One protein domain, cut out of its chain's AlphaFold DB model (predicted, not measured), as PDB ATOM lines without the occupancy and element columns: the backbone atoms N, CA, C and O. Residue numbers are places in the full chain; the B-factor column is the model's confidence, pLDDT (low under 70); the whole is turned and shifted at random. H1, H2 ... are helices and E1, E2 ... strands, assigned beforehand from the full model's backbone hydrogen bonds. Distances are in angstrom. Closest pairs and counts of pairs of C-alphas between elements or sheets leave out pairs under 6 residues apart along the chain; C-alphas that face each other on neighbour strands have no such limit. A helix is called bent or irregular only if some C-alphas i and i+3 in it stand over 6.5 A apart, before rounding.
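AT A GLANCE: This is residues 6 to 79 of the 83 residues of an uncharacterized protein of Gammaproteobacteria bacterium (UniProt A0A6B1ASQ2). A bent ribbon of two long antiparallel strands, E3 and E5, with the short strand E4 beside E3, makes one part of an open, elongated model; a separate small hairpin, E1 and E2, lies toward the other end of the long axis. The short helix H1 sticks out from the rest with its residues 6 to 11, and so do residues 13 to 19 of its link to E1. The printed part has 74 residues, with one named helix and five named strands in the order H1 E1 E2 E3 E4 E5; the larger sheet has the order E4 E3 E5, the smaller E1 E2, both antiparallel. The class is mixed, helices and strands, though under half of the residues are in named elements. The whole is loose, with a radius of gyration of the C-alphas of 16.0 A, and spans 49 by 30 by 20 A.

HOW THE PARTS SIT: The inner strand E3, residues 38 to 45, is antiparallel to the edge strand E5, residues 71 to 78, at 152 degrees between their directions. Across them N 41 and O 75 are 2.9 A apart, and N 77 and O 39 are 2.7 A apart, both within hydrogen-bond range. E3 bends by 62 degrees at residue 42 and E5 by 62 degrees at residue 74; C-alphas 42 and 74 face each other at 4.5 A. The other edge strand, E4, residues 56 to 58, forms a hairpin with E3, antiparallel at 114 degrees; N 44 and O 57 are 3.0 A apart, within hydrogen-bond range. This sheet is only just strongly twisted, its C-alphas lying up to 4.2 A off its best plane. E1, residues 22 to 24, and E2, residues 30 to 32, form an antiparallel hairpin at 148 degrees, with N 23 and O 31 at 2.9 A, within hydrogen-bond range. E1 is apart from E3, E4 and E5, and so is E2. H1, residues 6 to 12, is not on the larger sheet and is apart from E2. In H1 every O i to N i+4 pair is within hydrogen-bond range.

IN THESE COORDINATES: E3 runs 19.5 A from C-alpha 38 at (10.166, 13.826, 128.025) to C-alpha 45, and E5 runs 20.1 A to C-alpha 78 at (12.170, 10.706, 124.844). E4 is 7.1 A long, E1 6.7 A and E2 6.5 A. H1 begins at C-alpha 6, (2.648, 0.955, 134.896), and is 9.9 A long.

THE WHOLE: The two C-alphas farthest apart are those of Glu 18 and Gly 64, at 49.5 A. The printed part has no cut. The link from E4 to E5, residues 59 to 70, is long. The mean pLDDT of the printed part is 74.8; residues 25 to 28, 46 to 55 and 57 to 70 are under 70.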
ATOM      1  N   VAL A   6       2.834   1.586 133.578       90.81
ATOM      2  CA  VAL A   6       2.648   0.955 134.896       90.81
ATOM      3  C   VAL A   6       3.727  -0.095 135.134       90.81
ATOM      4  O   VAL A   6       4.394  -0.049 136.162       90.81
ATOM      5  N   GLU A   7       3.957  -0.971 134.155       91.31
ATOM      6  CA  GLU A   7       5.002  -2.001 134.217       91.31
ATOM      7  C   GLU A   7       6.396  -1.377 134.391       91.31
ATOM      8  O   GLU A   7       7.209  -1.868 135.173       91.31
ATOM      9  N   LEU A   8       6.658  -0.247 133.726       88.94
ATOM     10  CA  LEU A   8       7.905   0.501 133.887       88.94
ATOM     11  C   LEU A   8       8.067   1.083 135.299       88.94
ATOM     12  O   LEU A   8       9.139   0.980 135.894       88.94
ATOM     13  N   ILE A   9       7.013   1.687 135.852       88.81
ATOM     14  CA  ILE A   9       7.034   2.222 137.223       88.81
ATOM     15  C   ILE A   9       7.279   1.096 138.228       88.81
ATOM     16  O   ILE A   9       8.066   1.262 139.159       88.81
ATOM     17  N   GLU A  10       6.620  -0.047 138.054       93.69
ATOM     18  CA  GLU A  10       6.807  -1.218 138.912       93.69
ATOM     19  C   GLU A  10       8.235  -1.757 138.838       93.69
ATOM     20  O   GLU A  10       8.827  -2.035 139.881       93.69
ATOM     21  N   LEU A  11       8.822  -1.811 137.640       91.00
ATOM     22  CA  LEU A  11      10.225  -2.174 137.456       91.00
ATOM     23  C   LEU A  11      11.159  -1.213 138.207       91.00
ATOM     24  O   LEU A  11      12.062  -1.654 138.914       91.00
ATOM     25  N   PHE A  12      10.935   0.098 138.094       89.62
ATOM     26  CA  PHE A  12      11.789   1.105 138.730       89.62
ATOM     27  C   PHE A  12      11.639   1.181 140.249       89.62
ATOM     28  O   PHE A  12      12.608   1.511 140.930       89.62
ATOM     29  N   ARG A  13      10.490   0.794 140.813       91.75
ATOM     30  CA  ARG A  13      10.303   0.699 142.275       91.75
ATOM     31  C   ARG A  13      11.250  -0.293 142.955       91.75
ATOM     32  O   ARG A  13      11.429  -0.200 144.165       91.75
ATOM     33  N   GLY A  14      11.826  -1.239 142.211       92.12
ATOM     34  CA  GLY A  14      12.794  -2.202 142.739       92.12
ATOM     35  C   GLY A  14      14.211  -1.651 142.934       92.12
ATOM     36  O   GLY A  14      15.028  -2.328 143.554       92.12
ATOM     37  N   TYR A  15      14.517  -0.458 142.416       93.81
ATOM     38  CA  TYR A  15      15.859   0.128 142.465       93.81
ATOM     39  C   TYR A  15      15.981   1.204 143.559       93.81
ATOM     40  O   TYR A  15      14.988   1.857 143.892       93.81
ATOM     41  N   PRO A  16      17.187   1.424 144.122       94.12
ATOM     42  CA  PRO A  16      17.422   2.508 145.073       94.12
ATOM     43  C   PRO A  16      17.176   3.899 144.453       94.12
ATOM     44  O   PRO A  16      17.492   4.108 143.279       94.12
ATOM     45  N   PRO A  17      16.633   4.870 145.213       89.62
ATOM     46  CA  PRO A  17      16.231   6.181 144.689       89.62
ATOM     47  C   PRO A  17      17.393   7.057 144.192       89.62
ATOM     48  O   PRO A  17      17.164   8.022 143.470       89.62
ATOM     49  N   GLU A  18      18.631   6.755 144.574       92.56
ATOM     50  CA  GLU A  18      19.841   7.450 144.128       92.56
ATOM     51  C   GLU A  18      20.311   7.033 142.726       92.56
ATOM     52  O   GLU A  18      21.229   7.644 142.171       92.56
ATOM     53  N   PHE A  19      19.705   5.997 142.143       91.25
ATOM     54  CA  PHE A  19      20.069   5.521 140.814       91.25
ATOM     55  C   PHE A  19      19.591   6.512 139.754       91.25
ATOM     56  O   PHE A  19      18.463   7.003 139.776       91.25
ATOM     57  N   ARG A  20      20.468   6.794 138.790       87.69
ATOM     58  CA  ARG A  20      20.166   7.688 137.669       87.69
ATOM     59  C   ARG A  20      19.531   6.892 136.536       87.69
ATOM     60  O   ARG A  20      19.963   5.778 136.246       87.69
ATOM     61  N   VAL A  21      18.535   7.481 135.876       85.38
ATOM     62  CA  VAL A  21      17.975   6.923 134.642       85.38
ATOM     63  C   VAL A  21      18.716   7.545 133.466       85.38
ATOM     64  O   VAL A  21      18.694   8.761 133.280       85.38
ATOM     65  N   VAL A  22      19.370   6.694 132.685       85.94
ATOM     66  CA  VAL A  22      20.136   7.075 131.498       85.94
ATOM     67  C   VAL A  22      19.625   6.314 130.283       85.94
ATOM     68  O   VAL A  22      19.006   5.256 130.422       85.94
ATOM     69  N   VAL A  23      19.901   6.832 129.091       81.56
ATOM     70  CA  VAL A  23      19.692   6.114 127.832       81.56
ATOM     71  C   VAL A  23      21.027   5.819 127.184       81.56
ATOM     72  O   VAL A  23      21.899   6.678 127.111       81.56
ATOM     73  N   ASP A  24      21.166   4.575 126.738       80.25
ATOM     74  CA  ASP A  24      22.290   4.134 125.923       80.25
ATOM     75  C   ASP A  24      22.189   4.803 124.544       80.25
ATOM     76  O   ASP A  24      21.250   4.557 123.774       80.25
ATOM     77  N   GLY A  25      23.083   5.758 124.305       69.12
ATOM     78  CA  GLY A  25      23.109   6.598 123.119       69.12
ATOM     79  C   GLY A  25      23.759   5.913 121.915       69.12
ATOM     80  O   GLY A  25      24.341   4.835 121.996       69.12
ATOM     81  N   TYR A  26      23.689   6.569 120.755       56.62
ATOM     82  CA  TYR A  26      24.502   6.186 119.596       56.62
ATOM     83  C   TYR A  26      25.915   6.759 119.785       56.62
ATOM     84  O   TYR A  26      26.016   7.922 120.167       56.62
ATOM     85  N   GLU A  27      26.960   5.976 119.480       63.97
ATOM     86  CA  GLU A  27      28.395   6.286 119.709       63.97
ATOM     87  C   GLU A  27      28.954   5.981 121.120       63.97
ATOM     88  O   GLU A  27      29.878   6.646 121.575       63.97
ATOM     89  N   GLU A  28      28.457   4.926 121.781       62.31
ATOM     90  CA  GLU A  28      29.042   4.343 123.011       62.31
ATOM     91  C   GLU A  28      29.077   5.296 124.227       62.31
ATOM     92  O   GLU A  28      30.133   5.627 124.771       62.31
ATOM     93  N   GLY A  29      27.899   5.709 124.710       79.12
ATOM     94  CA  GLY A  29      27.784   6.539 125.911       79.12
ATOM     95  C   GLY A  29      26.396   6.511 126.549       79.12
ATOM     96  O   GLY A  29      25.420   6.093 125.934       79.12
ATOM     97  N   TYR A  30      26.316   6.981 127.794       84.44
ATOM     98  CA  TYR A  30      25.062   7.107 128.533       84.44
ATOM     99  C   TYR A  30      24.660   8.575 128.642       84.44
ATOM    100  O   TYR A  30      25.386   9.375 129.234       84.44
ATOM    101  N   ASP A  31      23.489   8.908 128.103       82.50
ATOM    102  CA  ASP A  31      22.894  10.235 128.223       82.50
ATOM    103  C   ASP A  31      21.910  10.268 129.392       82.50
ATOM    104  O   ASP A  31      21.013   9.429 129.502       82.50
ATOM    105  N   ASP A  32      22.062  11.264 130.262       84.56
ATOM    106  CA  ASP A  32      21.115  11.509 131.342       84.56
ATOM    107  C   ASP A  32      19.750  11.924 130.805       84.56
ATOM    108  O   ASP A  32      19.648  12.777 129.922       84.56
ATOM    109  N   LEU A  33      18.700  11.361 131.406       82.75
ATOM    110  CA  LEU A  33      17.336  11.783 131.144       82.75
ATOM    111  C   LEU A  33      16.962  12.984 131.996       82.75
ATOM    112  O   LEU A  33      16.872  12.886 133.222       82.75
ATOM    113  N   SER A  34      16.673  14.101 131.338       83.81
ATOM    114  CA  SER A  34      16.097  15.275 131.981       83.81
ATOM    115  C   SER A  34      14.586  15.373 131.708       83.81
ATOM    116  O   SER A  34      14.113  14.936 130.651       83.81
ATOM    117  N   PRO A  35      13.781  15.929 132.635       84.94
ATOM    118  CA  PRO A  35      12.337  16.071 132.437       84.94
ATOM    119  C   PRO A  35      11.951  16.825 131.158       84.94
ATOM    120  O   PRO A  35      10.918  16.536 130.560       84.94
ATOM    121  N   GLU A  36      12.786  17.760 130.705       86.62
ATOM    122  CA  GLU A  36      12.554  18.582 129.510       86.62
ATOM    123  C   GLU A  36      12.651  17.776 128.205       86.62
ATOM    124  O   GLU A  36      12.138  18.201 127.169       86.62
ATOM    125  N   GLN A  37      13.294  16.606 128.246       82.69
ATOM    126  CA  GLN A  37      13.419  15.688 127.114       82.69
ATOM    127  C   GLN A  37      12.223  14.732 126.991       82.69
ATOM    128  O   GLN A  37      12.096  14.027 125.985       82.69
ATOM    129  N   LEU A  38      11.340  14.691 127.995       85.31
ATOM    130  CA  LEU A  38      10.166  13.826 128.025       85.31
ATOM    131  C   LEU A  38       8.953  14.546 127.434       85.31
ATOM    132  O   LEU A  38       8.589  15.648 127.836       85.31
ATOM    133  N   SER A  39       8.280  13.892 126.491       86.62
ATOM    134  CA  SER A  39       7.065  14.414 125.867       86.62
ATOM    135  C   SER A  39       6.028  13.315 125.674       86.62
ATOM    136  O   SER A  39       6.372  12.156 125.470       86.62
ATOM    137  N   LEU A  40       4.745  13.660 125.736       85.62
ATOM    138  CA  LEU A  40       3.679  12.749 125.331       85.62
ATOM    139  C   LEU A  40       3.393  12.965 123.850       85.62
ATOM    140  O   LEU A  40       3.134  14.092 123.427       85.62
ATOM    141  N   ALA A  41       3.411  11.891 123.069       84.62
ATOM    142  CA  ALA A  41       3.080  11.941 121.653       84.62
ATOM    143  C   ALA A  41       2.139  10.800 121.278       84.62
ATOM    144  O   ALA A  41       2.223   9.690 121.807       84.62
ATOM    145  N   ARG A  42       1.254  11.069 120.318       84.50
ATOM    146  CA  ARG A  42       0.506  10.018 119.638       84.50
ATOM    147  C   ARG A  42       1.371   9.495 118.498       84.50
ATOM    148  O   ARG A  42       1.785  10.274 117.642       84.50
ATOM    149  N   ILE A  43       1.646   8.198 118.496       82.12
ATOM    150  CA  ILE A  43       2.496   7.551 117.491       82.12
ATOM    151  C   ILE A  43       1.698   6.529 116.693       82.12
ATOM    152  O   ILE A  43       0.707   5.974 117.180       82.12
ATOM    153  N   SER A  44       2.142   6.294 115.464       79.56
ATOM    154  CA  SER A  44       1.639   5.226 114.610       79.56
ATOM    155  C   SER A  44       2.515   3.981 114.775       79.56
ATOM    156  O   SER A  44       3.746   4.049 114.765       79.56
ATOM    157  N   LEU A  45       1.874   2.834 114.970       76.94
ATOM    158  CA  LEU A  45       2.513   1.528 115.023       76.94
ATOM    159  C   LEU A  45       2.519   0.913 113.624       76.94
ATOM    160  O   LEU A  45       1.527   1.017 112.899       76.94
ATOM    161  N   ASP A  46       3.619   0.240 113.287       66.25
ATOM    162  CA  ASP A  46       3.739  -0.627 112.115       66.25
ATOM    163  C   ASP A  46       3.488   0.094 110.778       66.25
ATOM    164  O   ASP A  46       2.947  -0.469 109.824       66.25
ATOM    165  N   THR A  47       3.936   1.347 110.672       59.78
ATOM    166  CA  THR A  47       3.995   2.087 109.408       59.78
ATOM    167  C   THR A  47       5.113   1.519 108.537       59.78
ATOM    168  O   THR A  47       6.196   2.075 108.414       59.78
ATOM    169  N   GLY A  48       4.864   0.356 107.932       53.00
ATOM    170  CA  GLY A  48       5.788  -0.356 107.049       53.00
ATOM    171  C   GLY A  48       6.075   0.376 105.735       53.00
ATOM    172  O   GLY A  48       5.768  -0.135 104.661       53.00
ATOM    173  N   LYS A  49       6.665   1.572 105.791       48.59
ATOM    174  CA  LYS A  49       7.176   2.302 104.632       48.59
ATOM    175  C   LYS A  49       8.557   2.872 104.953       48.59
ATOM    176  O   LYS A  49       8.678   3.935 105.544       48.59
ATOM    177  N   SER A  50       9.568   2.183 104.425       43.84
ATOM    178  CA  SER A  50      10.972   2.584 104.253       43.84
ATOM    179  C   SER A  50      11.968   2.279 105.383       43.84
ATOM    180  O   SER A  50      11.716   2.411 106.574       43.84
ATOM    181  N   SER A  51      13.136   1.825 104.933       47.12
ATOM    182  CA  SER A  51      14.230   1.133 105.619       47.12
ATOM    183  C   SER A  51      15.049   1.970 106.611       47.12
ATOM    184  O   SER A  51      16.221   1.671 106.827       47.12
ATOM    185  N   TRP A  52      14.482   3.027 107.194       43.97
ATOM    186  CA  TRP A  52      15.237   3.888 108.114       43.97
ATOM    187  C   TRP A  52      14.419   4.552 109.227       43.97
ATOM    188  O   TRP A  52      14.981   5.211 110.094       43.97
ATOM    189  N   GLN A  53      13.103   4.354 109.256       48.16
ATOM    190  CA  GLN A  53      12.278   4.737 110.398       48.16
ATOM    191  C   GLN A  53      12.024   3.458 111.192       48.16
ATOM    192  O   GLN A  53      11.665   2.432 110.612       48.16
ATOM    193  N   GLY A  54      12.312   3.466 112.496       50.25
ATOM    194  CA  GLY A  54      12.059   2.315 113.364       50.25
ATOM    195  C   GLY A  54      10.606   1.835 113.258       50.25
ATOM    196  O   GLY A  54       9.765   2.486 112.650       50.25
ATOM    197  N   LYS A  55      10.280   0.699 113.882       63.94
ATOM    198  CA  LYS A  55       8.943   0.062 113.819       63.94
ATOM    199  C   LYS A  55       7.748   0.993 114.145       63.94
ATOM    200  O   LYS A  55       6.600   0.603 113.935       63.94
ATOM    201  N   HIS A  56       8.002   2.189 114.677       72.00
ATOM    202  CA  HIS A  56       7.021   3.207 115.029       72.00
ATOM    203  C   HIS A  56       7.450   4.570 114.474       72.00
ATOM    204  O   HIS A  56       8.629   4.924 114.542       72.00
ATOM    205  N   GLY A  57       6.490   5.338 113.964       67.38
ATOM    206  CA  GLY A  57       6.703   6.697 113.468       67.38
ATOM    207  C   GLY A  57       5.788   7.698 114.164       67.38
ATOM    208  O   GLY A  57       4.874   7.324 114.906       67.38
ATOM    209  N   GLU A  58       5.999   8.988 113.902       68.62
ATOM    210  CA  GLU A  58       5.015  10.000 114.290       68.62
ATOM    211  C   GLU A  58       3.642   9.649 113.695       68.62
ATOM    212  O   GLU A  58       3.536   8.981 112.657       68.62
ATOM    213  N   ALA A  59       2.565  10.023 114.385       65.00
ATOM    214  CA  ALA A  59       1.234   9.848 113.829       65.00
ATOM    215  C   ALA A  59       1.086  10.757 112.601       65.00
ATOM    216  O   ALA A  59       0.926  11.967 112.728       65.00
ATOM    217  N   VAL A  60       1.147  10.158 111.413       63.41
ATOM    218  CA  VAL A  60       0.816  10.822 110.155       63.41
ATOM    219  C   VAL A  60      -0.529  10.274 109.702       63.41
ATOM    220  O   VAL A  60      -0.679   9.059 109.549       63.41
ATOM    221  N   ASP A  61      -1.499  11.158 109.470       56.53
ATOM    222  CA  ASP A  61      -2.749  10.794 108.804       56.53
ATOM    223  C   ASP A  61      -2.440  10.472 107.336       56.53
ATOM    224  O   ASP A  61      -2.479  11.322 106.444       56.53
ATOM    225  N   LEU A  62      -2.056   9.223 107.075       55.59
ATOM    226  CA  LEU A  62      -1.810   8.732 105.727       55.59
ATOM    227  C   LEU A  62      -3.153   8.496 105.034       55.59
ATOM    228  O   LEU A  62      -3.685   7.381 105.050       55.59
ATOM    229  N   ALA A  63      -3.692   9.540 104.405       48.41
ATOM    230  CA  ALA A  63      -4.835   9.413 103.511       48.41
ATOM    231  C   ALA A  63      -4.567   8.291 102.483       48.41
ATOM    232  O   ALA A  63      -3.603   8.351 101.720       48.41
ATOM    233  N   GLY A  64      -5.401   7.245 102.490       53.44
ATOM    234  CA  GLY A  64      -5.348   6.148 101.513       53.44
ATOM    235  C   GLY A  64      -4.639   4.856 101.944       53.44
ATOM    236  O   GLY A  64      -4.504   3.955 101.120       53.44
ATOM    237  N   THR A  65      -4.213   4.711 103.204       55.81
ATOM    238  CA  THR A  65      -3.792   3.397 103.740       55.81
ATOM    239  C   THR A  65      -5.010   2.709 104.367       55.81
ATOM    240  O   THR A  65      -5.748   3.392 105.077       55.81
ATOM    241  N   PRO A  66      -5.275   1.406 104.134       51.34
ATOM    242  CA  PRO A  66      -6.377   0.716 104.799       51.34
ATOM    243  C   PRO A  66      -6.280   0.911 106.315       51.34
ATOM    244  O   PRO A  66      -5.279   0.539 106.931       51.34
ATOM    245  N   SER A  67      -7.316   1.534 106.881       54.75
ATOM    246  CA  SER A  67      -7.427   1.981 108.278       54.75
ATOM    247  C   SER A  67      -7.107   0.897 109.314       54.75
ATOM    248  O   SER A  67      -6.739   1.218 110.438       54.75
ATOM    249  N   ASP A  68      -7.224  -0.378 108.948       55.38
ATOM    250  CA  ASP A  68      -7.065  -1.501 109.875       55.38
ATOM    251  C   ASP A  68      -5.606  -1.956 110.050       55.38
ATOM    252  O   ASP A  68      -5.305  -2.730 110.960       55.38
ATOM    253  N   ALA A  69      -4.683  -1.478 109.205       62.72
ATOM    254  CA  ALA A  69      -3.268  -1.854 109.264       62.72
ATOM    255  C   ALA A  69      -2.431  -0.947 110.182       62.72
ATOM    256  O   ALA A  69      -1.409  -1.390 110.699       62.72
ATOM    257  N   VAL A  70      -2.855   0.303 110.401       68.75
ATOM    258  CA  VAL A  70      -2.111   1.287 111.203       68.75
ATOM    259  C   VAL A  70      -2.815   1.484 112.541       68.75
ATOM    260  O   VAL A  70      -3.926   2.006 112.606       68.75
ATOM    261  N   LYS A  71      -2.160   1.080 113.632       76.56
ATOM    262  CA  LYS A  71      -2.661   1.301 114.997       76.56
ATOM    263  C   LYS A  71      -2.025   2.552 115.583       76.56
ATOM    264  O   LYS A  71      -0.837   2.777 115.395       76.56
ATOM    265  N   PHE A  72      -2.784   3.335 116.340       80.69
ATOM    266  CA  PHE A  72      -2.251   4.502 117.043       80.69
ATOM    267  C   PHE A  72      -2.237   4.273 118.548       80.69
ATOM    268  O   PHE A  72      -3.192   3.726 119.097       80.69
ATOM    269  N   VAL A  73      -1.188   4.750 119.218       84.62
ATOM    270  CA  VAL A  73      -1.074   4.712 120.683       84.62
ATOM    271  C   VAL A  73      -0.547   6.035 121.226       84.62
ATOM    272  O   VAL A  73       0.167   6.759 120.535       84.62
ATOM    273  N   ASN A  74      -0.894   6.346 122.476       85.94
ATOM    274  CA  ASN A  74      -0.236   7.409 123.230       85.94
ATOM    275  C   ASN A  74       1.051   6.845 123.835       85.94
ATOM    276  O   ASN A  74       1.014   5.812 124.502       85.94
ATOM    277  N   ALA A  75       2.169   7.522 123.606       85.50
ATOM    278  CA  ALA A  75       3.484   7.112 124.066       85.50
ATOM    279  C   ALA A  75       4.163   8.240 124.845       85.50
ATOM    280  O   ALA A  75       4.034   9.418 124.503       85.50
ATOM    281  N   LEU A  76       4.921   7.858 125.873       85.56
ATOM    282  CA  LEU A  76       5.946   8.716 126.449       85.56
ATOM    283  C   LEU A  76       7.178   8.623 125.543       85.56
ATOM    284  O   LEU A  76       7.771   7.557 125.400       85.56
ATOM    285  N   VAL A  77       7.517   9.731 124.896       83.88
ATOM    286  CA  VAL A  77       8.617   9.849 123.943       83.88
ATOM    287  C   VAL A  77       9.744  10.639 124.573       83.88
ATOM    288  O   VAL A  77       9.559  11.766 125.037       83.88
ATOM    289  N   LEU A  78      10.928  10.045 124.516       82.81
ATOM    290  CA  LEU A  78      12.170  10.706 124.844       82.81
ATOM    291  C   LEU A  78      12.769  11.359 123.599       82.81
ATOM    292  O   LEU A  78      12.978  10.693 122.584       82.81
ATOM    293  N   ARG A  79      13.104  12.643 123.693       75.38
ATOM    294  CA  ARG A  79      13.852  13.361 122.661       75.38
ATOM    295  C   ARG A  79      15.297  13.548 123.087       75.38
ATOM    296  O   ARG A  79      15.570  14.125 124.134       75.38
TER     297      ARG A  79